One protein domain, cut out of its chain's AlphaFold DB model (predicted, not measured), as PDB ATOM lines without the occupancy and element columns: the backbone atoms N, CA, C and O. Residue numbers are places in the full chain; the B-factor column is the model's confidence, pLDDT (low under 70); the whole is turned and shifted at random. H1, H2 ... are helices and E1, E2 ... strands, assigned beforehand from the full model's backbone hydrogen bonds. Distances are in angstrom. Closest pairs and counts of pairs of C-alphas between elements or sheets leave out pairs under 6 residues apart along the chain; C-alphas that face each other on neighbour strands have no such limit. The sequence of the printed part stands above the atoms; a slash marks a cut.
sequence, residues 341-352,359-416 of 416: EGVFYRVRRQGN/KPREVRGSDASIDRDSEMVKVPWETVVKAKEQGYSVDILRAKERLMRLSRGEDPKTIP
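Overview. This is residues 341 to 352 and 359 to 416 of the 416 residues of an uncharacterized protein of Trypanosoma cruzi (strain CL Brener) (UniProt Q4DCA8). A small antiparallel ribbon of two strands, E1 and E2, leads at the end of E2 straight into a short helix, H1; the longer helix H2 crosses H1 nearly at a right angle and runs back so that its last residues, 402 to 407, come near the ribbon. A long stretch with no named element, residues 359 to 375, passes beside E1, where residues 362 to 363 pair briefly with it, and then loops out past the end of the ribbon where E2 begins, while the last residues, 408 to 416, fold back beside H2. The printed part has 70 residues with two named strands and two named helices, in the order E1, E2, H1, H2 along the chain; under half of the residues, 32, are in named elements. The class is mixed, helices and strands, and the one sheet has the order E1 - E2, antiparallel. The whole is compact, with a radius of gyration of the C-alphas of 12.3 A, and its C-alphas span 37 by 27 by 22 A.

Along the chain. The sheet begins with E1, residues 342 to 346, which measures 13.3 A from first to last C-alpha; C-alpha 342 is at (-24.113, -53.604, 26.794). E2, residues 376 to 380, measures 13.2 A. H1, residues 381 to 388, starts at C-alpha 381, at (-28.349, -53.314, 28.509), and measures 10.4 A. H2, residues 394 to 407, is the longest helix by residues and measures 19.7 A; its last C-alpha, 407, is at (-19.529, -44.235, 35.071).

Arrangement. E1 and E2 are antiparallel neighbours, with an angle of 151 degrees between their directions. Among the C-alphas that face each other are those of Gly 342 and Pro 380, 4.1 A apart, and those of Arg 346 and Met 376, 4.5 A apart. Across the pair, N 343 and O 379 are within hydrogen-bond range at 2.9 A, and so are N 379 and O 343 at 2.8 A. Residues 344 to 345 of E1 also pair with residues 362 to 363, antiparallel, a pairing too short to be a named strand. H2 comes near the sheet with its residues 402 to 407, which have 12 pairs of C-alphas within 10 A with E2 and 7 with E1. The closest C-alphas of E2 and H2 are those of Val 377 and Leu 406, 6.6 A apart. The closest of E1 and H2 are those of Tyr 345 and Ser 407, 6.0 A apart. E1 and H1 have 4 pairs of C-alphas within 8 A, and the closest are those of Gly 342 and Trp 381, 4.6 A apart. H1 and H2 touch, with 16 pairs of C-alphas within 8 A, and the closest are those of Ala 387 and Lys 400, 4.4 A apart. Their lines are about perpendicular, but only just, at 72 degrees. In both H1 and H2 every O i to N i+4 pair is within hydrogen-bond range.

Size, cuts and confidence. The two C-alphas farthest apart are those of Arg 372 and Ser 393, at 37.4 A. Residues 353 to 358 are not printed; C-alphas 352 and 359 are 17.6 A apart across this cut, which falls in the link from E1 to E2. Of the links that are printed whole, E2 to H1, with no residue between them, and H1 to H2, with five, are both tight. The mean pLDDT of the printed part is 74.2. The model's confidence is under 70 at residues 341 to 342, 348 to 352, 359, 364 to 374 and 416, and residue 416 is the chain's last.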
ATOM      1  N   GLU A 341     -24.200 -57.065  24.290       60.14
ATOM      2  CA  GLU A 341     -24.292 -57.309  25.739       60.14
ATOM      3  C   GLU A 341     -24.449 -56.021  26.571       60.14
ATOM      4  O   GLU A 341     -24.920 -56.067  27.709       60.14
ATOM      5  N   GLY A 342     -24.046 -54.859  26.046       65.25
ATOM      6  CA  GLY A 342     -24.113 -53.604  26.794       65.25
ATOM      7  C   GLY A 342     -23.511 -52.393  26.085       65.25
ATOM      8  O   GLY A 342     -22.918 -52.508  25.015       65.25
ATOM      9  N   VAL A 343     -23.639 -51.233  26.730       73.68
ATOM     10  CA  VAL A 343     -23.191 -49.921  26.236       73.68
ATOM     11  C   VAL A 343     -21.928 -49.482  26.972       73.68
ATOM     12  O   VAL A 343     -21.801 -49.695  28.178       73.68
ATOM     13  N   PHE A 344     -20.998 -48.839  26.267       75.73
ATOM     14  CA  PHE A 344     -19.795 -48.274  26.875       75.73
ATOM     15  C   PHE A 344     -20.059 -46.855  27.374       75.73
ATOM     16  O   PHE A 344     -20.631 -46.023  26.669       75.73
ATOM     17  N   TYR A 345     -19.599 -46.569  28.585       76.64
ATOM     18  CA  TYR A 345     -19.598 -45.231  29.164       76.64
ATOM     19  C   TYR A 345     -18.165 -44.823  29.487       76.64
ATOM     20  O   TYR A 345     -17.389 -45.628  30.005       76.64
ATOM     21  N   ARG A 346     -17.813 -43.561  29.203       76.88
ATOM     22  CA  ARG A 346     -16.521 -42.999  29.622       76.88
ATOM     23  C   ARG A 346     -16.492 -42.907  31.148       76.88
ATOM     24  O   ARG A 346     -17.334 -42.223  31.731       76.88
ATOM     25  N   VAL A 347     -15.516 -43.568  31.762       72.82
ATOM     26  CA  VAL A 347     -15.212 -43.446  33.187       72.82
ATOM     27  C   VAL A 347     -14.659 -42.057  33.451       72.82
ATOM     28  O   VAL A 347     -13.809 -41.559  32.709       72.82
ATOM     29  N   ARG A 348     -15.116 -41.430  34.531       67.96
ATOM     30  CA  ARG A 348     -14.445 -40.258  35.090       67.96
ATOM     31  C   ARG A 348     -13.603 -40.666  36.279       67.96
ATOM     32  O   ARG A 348     -14.149 -40.934  37.344       67.96
ATOM     33  N   ARG A 349     -12.282 -40.592  36.124       62.17
ATOM     34  CA  ARG A 349     -11.406 -40.385  37.277       62.17
ATOM     35  C   ARG A 349     -11.798 -39.055  37.921       62.17
ATOM     36  O   ARG A 349     -11.920 -38.055  37.213       62.17
ATOM     37  N   GLN A 350     -12.033 -39.048  39.231       56.30
ATOM     38  CA  GLN A 350     -12.305 -37.816  39.970       56.30
ATOM     39  C   GLN A 350     -11.048 -36.935  39.971       56.30
ATOM     40  O   GLN A 350     -10.127 -37.147  40.756       56.30
ATOM     41  N   GLY A 351     -11.022 -35.955  39.067       49.66
ATOM     42  CA  GLY A 351     -10.302 -34.705  39.294       49.66
ATOM     43  C   GLY A 351     -10.984 -33.914  40.413       49.66
ATOM     44  O   GLY A 351     -12.150 -34.158  40.721       49.66
ATOM     45  N   ASN A 352     -10.245 -32.994  41.028       48.52
ATOM     46  CA  ASN A 352     -10.568 -32.337  42.301       48.52
ATOM     47  C   ASN A 352     -11.677 -31.257  42.220       48.52
ATOM     48  O   ASN A 352     -11.664 -30.309  43.001       48.52
ATOM     49  N   LYS A 359     -24.104 -35.667  33.320       68.77
ATOM     50  CA  LYS A 359     -24.720 -36.950  32.927       68.77
ATOM     51  C   LYS A 359     -23.714 -37.917  32.264       68.77
ATOM     52  O   LYS A 359     -22.825 -37.451  31.537       68.77
ATOM     53  N   PRO A 360     -23.833 -39.237  32.503       70.23
ATOM     54  CA  PRO A 360     -22.930 -40.230  31.936       70.23
ATOM     55  C   PRO A 360     -23.049 -40.201  30.409       70.23
ATOM     56  O   PRO A 360     -24.154 -40.161  29.866       70.23
ATOM     57  N   ARG A 361     -21.908 -40.153  29.712       73.63
ATOM     58  CA  ARG A 361     -21.868 -40.074  28.245       73.63
ATOM     59  C   ARG A 361     -21.622 -41.456  27.659       73.63
ATOM     60  O   ARG A 361     -20.615 -42.087  27.977       73.63
ATOM     61  N   GLU A 362     -22.545 -41.873  26.802       76.32
ATOM     62  CA  GLU A 362     -22.429 -43.080  25.984       76.32
ATOM     63  C   GLU A 362     -21.333 -42.873  24.941       76.32
ATOM     64  O   GLU A 362     -21.260 -41.823  24.297       76.32
ATOM     65  N   VAL A 363     -20.469 -43.872  24.804       70.31
ATOM     66  CA  VAL A 363     -19.347 -43.911  23.866       70.31
ATOM     67  C   VAL A 363     -19.476 -45.185  23.033       70.31
ATOM     68  O   VAL A 363     -20.018 -46.190  23.496       70.31
ATOM     69  N   ARG A 364     -19.024 -45.163  21.777       63.15
ATOM     70  CA  ARG A 364     -19.066 -46.354  20.924       63.15
ATOM     71  C   ARG A 364     -17.911 -47.286  21.289       63.15
ATOM     72  O   ARG A 364     -16.801 -46.817  21.520       63.15
ATOM     73  N   GLY A 365     -18.130 -48.604  21.265       59.85
ATOM     74  CA  GLY A 365     -17.069 -49.587  21.533       59.85
ATOM     75  C   GLY A 365     -15.840 -49.465  20.613       59.85
ATOM     76  O   GLY A 365     -14.742 -49.841  21.009       59.85
ATOM     77  N   SER A 366     -15.991 -48.877  19.419       56.47
ATOM     78  CA  SER A 366     -14.879 -48.517  18.521       56.47
ATOM     79  C   SER A 366     -13.967 -47.429  19.089       56.47
ATOM     80  O   SER A 366     -12.744 -47.479  18.928       56.47
ATOM     81  N   ASP A 367     -14.557 -46.449  19.769       59.63
ATOM     82  CA  ASP A 367     -13.886 -45.220  20.190       59.63
ATOM     83  C   ASP A 367     -13.027 -45.474  21.443       59.63
ATOM     84  O   ASP A 367     -12.084 -44.733  21.712       59.63
ATOM     85  N   ALA A 368     -13.274 -46.598  22.135       55.52
ATOM     86  CA  ALA A 368     -12.449 -47.148  23.215       55.52
ATOM     87  C   ALA A 368     -10.981 -47.397  22.828       55.52
ATOM     88  O   ALA A 368     -10.129 -47.529  23.702       55.52
ATOM     89  N   SER A 369     -10.672 -47.462  21.529       53.21
ATOM     90  CA  SER A 369      -9.308 -47.637  21.017       53.21
ATOM     91  C   SER A 369      -8.578 -46.330  20.678       53.21
ATOM     92  O   SER A 369      -7.358 -46.348  20.503       53.21
ATOM     93  N   ILE A 370      -9.303 -45.212  20.558       56.54
ATOM     94  CA  ILE A 370      -8.790 -43.971  19.955       56.54
ATOM     95  C   ILE A 370      -8.114 -43.078  21.004       56.54
ATOM     96  O   ILE A 370      -7.061 -42.502  20.738       56.54
ATOM     97  N   ASP A 371      -8.701 -42.983  22.196       56.43
ATOM     98  CA  ASP A 371      -8.297 -42.040  23.241       56.43
ATOM     99  C   ASP A 371      -7.720 -42.794  24.451       56.43
ATOM    100  O   ASP A 371      -8.457 -43.252  25.330       56.43
ATOM    101  N   ARG A 372      -6.384 -42.961  24.449       55.16
ATOM    102  CA  ARG A 372      -5.616 -43.793  25.403       55.16
ATOM    103  C   ARG A 372      -5.761 -43.375  26.864       55.16
ATOM    104  O   ARG A 372      -5.553 -44.212  27.738       55.16
ATOM    105  N   ASP A 373      -6.121 -42.119  27.105       58.14
ATOM    106  CA  ASP A 373      -6.244 -41.550  28.446       58.14
ATOM    107  C   ASP A 373      -7.691 -41.627  28.972       58.14
ATOM    108  O   ASP A 373      -7.969 -41.241  30.108       58.14
ATOM    109  N   SER A 374      -8.627 -42.153  28.168       63.87
ATOM    110  CA  SER A 374     -10.028 -42.318  28.557       63.87
ATOM    111  C   SER A 374     -10.368 -43.760  28.939       63.87
ATOM    112  O   SER A 374     -10.560 -44.636  28.098       63.87
ATOM    113  N   GLU A 375     -10.495 -44.003  30.242       71.08
ATOM    114  CA  GLU A 375     -11.037 -45.259  30.759       71.08
ATOM    115  C   GLU A 375     -12.520 -45.407  30.379       71.08
ATOM    116  O   GLU A 375     -13.269 -44.427  30.293       71.08
ATOM    117  N   MET A 376     -12.966 -46.643  30.146       75.06
ATOM    118  CA  MET A 376     -14.348 -46.946  29.765       75.06
ATOM    119  C   MET A 376     -14.863 -48.184  30.491       75.06
ATOM    120  O   MET A 376     -14.141 -49.166  30.655       75.06
ATOM    121  N   VAL A 377     -16.136 -48.150  30.883       76.81
ATOM    122  CA  VAL A 377     -16.839 -49.265  31.529       76.81
ATOM    123  C   VAL A 377     -17.991 -49.722  30.640       76.81
ATOM    124  O   VAL A 377     -18.767 -48.911  30.133       76.81
ATOM    125  N   LYS A 378     -18.095 -51.042  30.454       79.44
ATOM    126  CA  LYS A 378     -19.208 -51.706  29.769       79.44
ATOM    127  C   LYS A 378     -20.355 -51.903  30.761       79.44
ATOM    128  O   LYS A 378     -20.180 -52.579  31.773       79.44
ATOM    129  N   VAL A 379     -21.520 -51.331  30.470       78.76
ATOM    130  CA  VAL A 379     -22.722 -51.407  31.312       78.76
ATOM    131  C   VAL A 379     -23.773 -52.290  30.622       78.76
ATOM    132  O   VAL A 379     -24.113 -52.004  29.472       78.76
ATOM    133  N   PRO A 380     -24.309 -53.340  31.279       81.35
ATOM    134  CA  PRO A 380     -25.304 -54.231  30.680       81.35
ATOM    135  C   PRO A 380     -26.572 -53.505  30.216       81.35
ATOM    136  O   PRO A 380     -27.058 -52.603  30.906       81.35
ATOM    137  N   TRP A 381     -27.150 -53.940  29.090       78.77
ATOM    138  CA  TRP A 381     -28.349 -53.314  28.509       78.77
ATOM    139  C   TRP A 381     -29.515 -53.188  29.489       78.77
ATOM    140  O   TRP A 381     -30.133 -52.132  29.540       78.77
ATOM    141  N   GLU A 382     -29.774 -54.196  30.325       81.17
ATOM    142  CA  GLU A 382     -30.839 -54.153  31.341       81.17
ATOM    143  C   GLU A 382     -30.701 -52.962  32.303       81.17
ATOM    144  O   GLU A 382     -31.692 -52.331  32.667       81.17
ATOM    145  N   THR A 383     -29.464 -52.619  32.683       83.04
ATOM    146  CA  THR A 383     -29.192 -51.460  33.548       83.04
ATOM    147  C   THR A 383     -29.408 -50.162  32.775       83.04
ATOM    148  O   THR A 383     -29.991 -49.223  33.307       83.04
ATOM    149  N   VAL A 384     -28.981 -50.107  31.510       83.32
ATOM    150  CA  VAL A 384     -29.116 -48.917  30.654       83.32
ATOM    151  C   VAL A 384     -30.577 -48.623  30.312       83.32
ATOM    152  O   VAL A 384     -30.988 -47.467  30.372       83.32
ATOM    153  N   VAL A 385     -31.369 -49.647  29.983       83.92
ATOM    154  CA  VAL A 385     -32.801 -49.519  29.670       83.92
ATOM    155  C   VAL A 385     -33.555 -49.006  30.898       83.92
ATOM    156  O   VAL A 385     -34.117 -47.913  30.838       83.92
ATOM    157  N   LYS A 386     -33.437 -49.686  32.049       86.15
ATOM    158  CA  LYS A 386     -34.059 -49.245  33.312       86.15
ATOM    159  C   LYS A 386     -33.567 -47.868  33.778       86.15
ATOM    160  O   LYS A 386     -34.321 -47.110  34.380       86.15
ATOM    161  N   ALA A 387     -32.318 -47.496  33.484       85.19
ATOM    162  CA  ALA A 387     -31.806 -46.162  33.799       85.19
ATOM    163  C   ALA A 387     -32.348 -45.057  32.868       85.19
ATOM    164  O   ALA A 387     -32.421 -43.895  33.279       85.19
ATOM    165  N   LYS A 388     -32.730 -45.398  31.629       85.51
ATOM    166  CA  LYS A 388     -33.342 -44.480  30.651       85.51
ATOM    167  C   LYS A 388     -34.852 -44.321  30.830       85.51
ATOM    168  O   LYS A 388     -35.397 -43.313  30.381       85.51
ATOM    169  N   GLU A 389     -35.519 -45.263  31.495       85.29
ATOM    170  CA  GLU A 389     -36.949 -45.184  31.796       85.29
ATOM    171  C   GLU A 389     -37.317 -43.917  32.594       85.29
ATOM    172  O   GLU A 389     -36.617 -43.462  33.515       85.29
ATOM    173  N   GLN A 390     -38.453 -43.326  32.222       81.62
ATOM    174  CA  GLN A 390     -39.038 -42.194  32.933       81.62
ATOM    175  C   GLN A 390     -39.761 -42.703  34.182       81.62
ATOM    176  O   GLN A 390     -40.543 -43.645  34.112       81.62
ATOM    177  N   GLY A 391     -39.497 -42.076  35.327       82.68
ATOM    178  CA  GLY A 391     -40.085 -42.462  36.607       82.68
ATOM    179  C   GLY A 391     -39.087 -42.508  37.764       82.68
ATOM    180  O   GLY A 391     -37.880 -42.295  37.593       82.68
ATOM    181  N   TYR A 392     -39.646 -42.797  38.939       85.81
ATOM    182  CA  TYR A 392     -38.987 -42.824  40.248       85.81
ATOM    183  C   TYR A 392     -39.233 -44.151  40.994       85.81
ATOM    184  O   TYR A 392     -39.208 -44.185  42.221       85.81
ATOM    185  N   SER A 393     -39.501 -45.248  40.274       87.91
ATOM    186  CA  SER A 393     -39.586 -46.569  40.908       87.91
ATOM    187  C   SER A 393     -38.231 -46.956  41.514       87.91
ATOM    188  O   SER A 393     -37.178 -46.507  41.051       87.91
ATOM    189  N   VAL A 394     -38.248 -47.801  42.549       89.33
ATOM    190  CA  VAL A 394     -37.030 -48.236  43.259       89.33
ATOM    191  C   VAL A 394     -36.017 -48.867  42.296       89.33
ATOM    192  O   VAL A 394     -34.822 -48.594  42.399       89.33
ATOM    193  N   ASP A 395     -36.491 -49.640  41.318       87.79
ATOM    194  CA  ASP A 395     -35.651 -50.279  40.302       87.79
ATOM    195  C   ASP A 395     -35.037 -49.272  39.325       87.79
ATOM    196  O   ASP A 395     -33.849 -49.370  39.015       87.79
ATOM    197  N   ILE A 396     -35.807 -48.274  38.878       87.83
ATOM    198  CA  ILE A 396     -35.314 -47.198  38.009       87.83
ATOM    199  C   ILE A 396     -34.270 -46.355  38.751       87.83
ATOM    200  O   ILE A 396     -33.232 -46.014  38.183       87.83
ATOM    201  N   LEU A 397     -34.505 -46.029  40.027       87.27
ATOM    202  CA  LEU A 397     -33.548 -45.285  40.849       87.27
ATOM    203  C   LEU A 397     -32.265 -46.088  41.087       87.27
ATOM    204  O   LEU A 397     -31.180 -45.549  40.876       87.27
ATOM    205  N   ARG A 398     -32.371 -47.383  41.414       88.68
ATOM    206  CA  ARG A 398     -31.209 -48.273  41.565       88.68
ATOM    207  C   ARG A 398     -30.440 -48.430  40.252       88.68
ATOM    208  O   ARG A 398     -29.215 -48.402  40.265       88.68
ATOM    209  N   ALA A 399     -31.123 -48.536  39.111       87.06
ATOM    210  CA  ALA A 399     -30.484 -48.603  37.796       87.06
ATOM    211  C   ALA A 399     -29.768 -47.290  37.428       87.06
ATOM    212  O   ALA A 399     -28.626 -47.326  36.968       87.06
ATOM    213  N   LYS A 400     -30.396 -46.131  37.683       88.47
ATOM    214  CA  LYS A 400     -29.784 -44.799  37.505       88.47
ATOM    215  C   LYS A 400     -28.556 -44.631  38.398       88.47
ATOM    216  O   LYS A 400     -27.514 -44.190  37.918       88.47
ATOM    217  N   GLU A 401     -28.646 -45.021  39.666       87.00
ATOM    218  CA  GLU A 401     -27.522 -44.991  40.600       87.00
ATOM    219  C   GLU A 401     -26.392 -45.933  40.164       87.00
ATOM    220  O   GLU A 401     -25.242 -45.507  40.082       87.00
ATOM    221  N   ARG A 402     -26.707 -47.182  39.809       85.79
ATOM    222  CA  ARG A 402     -25.736 -48.170  39.321       85.79
ATOM    223  C   ARG A 402     -25.020 -47.687  38.064       85.79
ATOM    224  O   ARG A 402     -23.800 -47.788  37.994       85.79
ATOM    225  N   LEU A 403     -25.741 -47.093  37.110       85.57
ATOM    226  CA  LEU A 403     -25.144 -46.465  35.930       85.57
ATOM    227  C   LEU A 403     -24.207 -45.304  36.311       85.57
ATOM    228  O   LEU A 403     -23.095 -45.222  35.790       85.57
ATOM    229  N   MET A 404     -24.618 -44.432  37.238       83.52
ATOM    230  CA  MET A 404     -23.777 -43.332  37.724       83.52
ATOM    231  C   MET A 404     -22.490 -43.846  38.381       83.52
ATOM    232  O   MET A 404     -21.410 -43.387  38.013       83.52
ATOM    233  N   ARG A 405     -22.588 -44.818  39.293       83.00
ATOM    234  CA  ARG A 405     -21.450 -45.447  39.987       83.00
ATOM    235  C   ARG A 405     -20.485 -46.128  39.007       83.00
ATOM    236  O   ARG A 405     -19.294 -45.825  39.007       83.00
ATOM    237  N   LEU A 406     -20.999 -46.927  38.067       82.00
ATOM    238  CA  LEU A 406     -20.196 -47.533  36.993       82.00
ATOM    239  C   LEU A 406     -19.490 -46.474  36.123       82.00
ATOM    240  O   LEU A 406     -18.324 -46.641  35.772       82.00
ATOM    241  N   SER A 407     -20.144 -45.346  35.823       77.99
ATOM    242  CA  SER A 407     -19.529 -44.235  35.071       77.99
ATOM    243  C   SER A 407     -18.489 -43.417  35.859       77.99
ATOM    244  O   SER A 407     -17.738 -42.641  35.266       77.99
ATOM    245  N   ARG A 408     -18.398 -43.602  37.183       75.98
ATOM    246  CA  ARG A 408     -17.301 -43.094  38.029       75.98
ATOM    247  C   ARG A 408     -16.117 -44.064  38.114       75.98
ATOM    248  O   ARG A 408     -15.107 -43.718  38.711       75.98
ATOM    249  N   GLY A 409     -16.233 -45.259  37.531       72.16
ATOM    250  CA  GLY A 409     -15.222 -46.308  37.665       72.16
ATOM    251  C   GLY A 409     -15.290 -47.066  38.993       72.16
ATOM    252  O   GLY A 409     -14.311 -47.709  39.359       72.16
ATOM    253  N   GLU A 410     -16.416 -47.011  39.717       78.61
ATOM    254  CA  GLU A 410     -16.640 -47.909  40.859       78.61
ATOM    255  C   GLU A 410     -16.707 -49.368  40.371       78.61
ATOM    256  O   GLU A 410     -17.333 -49.668  39.348       78.61
ATOM    257  N   ASP A 411     -16.070 -50.281  41.111       74.78
ATOM    258  CA  ASP A 411     -16.014 -51.699  40.754       74.78
ATOM    259  C   ASP A 411     -17.425 -52.305  40.603       74.78
ATOM    260  O   ASP A 411     -18.239 -52.231  41.525       74.78
ATOM    261  N   PRO A 412     -17.733 -53.034  39.512       74.01
ATOM    262  CA  PRO A 412     -19.064 -53.613  39.295       74.01
ATOM    263  C   PRO A 412     -19.463 -54.675  40.337       74.01
ATOM    264  O   PRO A 412     -20.604 -55.133  40.334       74.01
ATOM    265  N   LYS A 413     -18.526 -55.087  41.204       75.66
ATOM    266  CA  LYS A 413     -18.726 -56.045  42.302       75.66
ATOM    267  C   LYS A 413     -19.068 -55.388  43.645       75.66
ATOM    268  O   LYS A 413     -19.500 -56.100  44.543       75.66
ATOM    269  N   THR A 414     -18.851 -54.080  43.804       74.83
ATOM    270  CA  THR A 414     -19.131 -53.346  45.054       74.83
ATOM    271  C   THR A 414     -20.469 -52.600  45.020       74.83
ATOM    272  O   THR A 414     -20.892 -52.050  46.037       74.83
ATOM    273  N   ILE A 415     -21.156 -52.602  43.872       71.98
ATOM    274  CA  ILE A 415     -22.446 -51.936  43.668       71.98
ATOM    275  C   ILE A 415     -23.602 -52.944  43.873       71.98
ATOM    276  O   ILE A 415     -23.619 -53.964  43.176       71.98
ATOM    277  N   PRO A 416     -24.557 -52.673  44.790       62.08
ATOM    278  CA  PRO A 416     -25.700 -53.555  45.075       62.08
ATOM    279  C   PRO A 416     -26.827 -53.546  44.009       62.08
ATOM    280  O   PRO A 416     -26.696 -52.882  42.950       62.08
TER     281      PRO A 416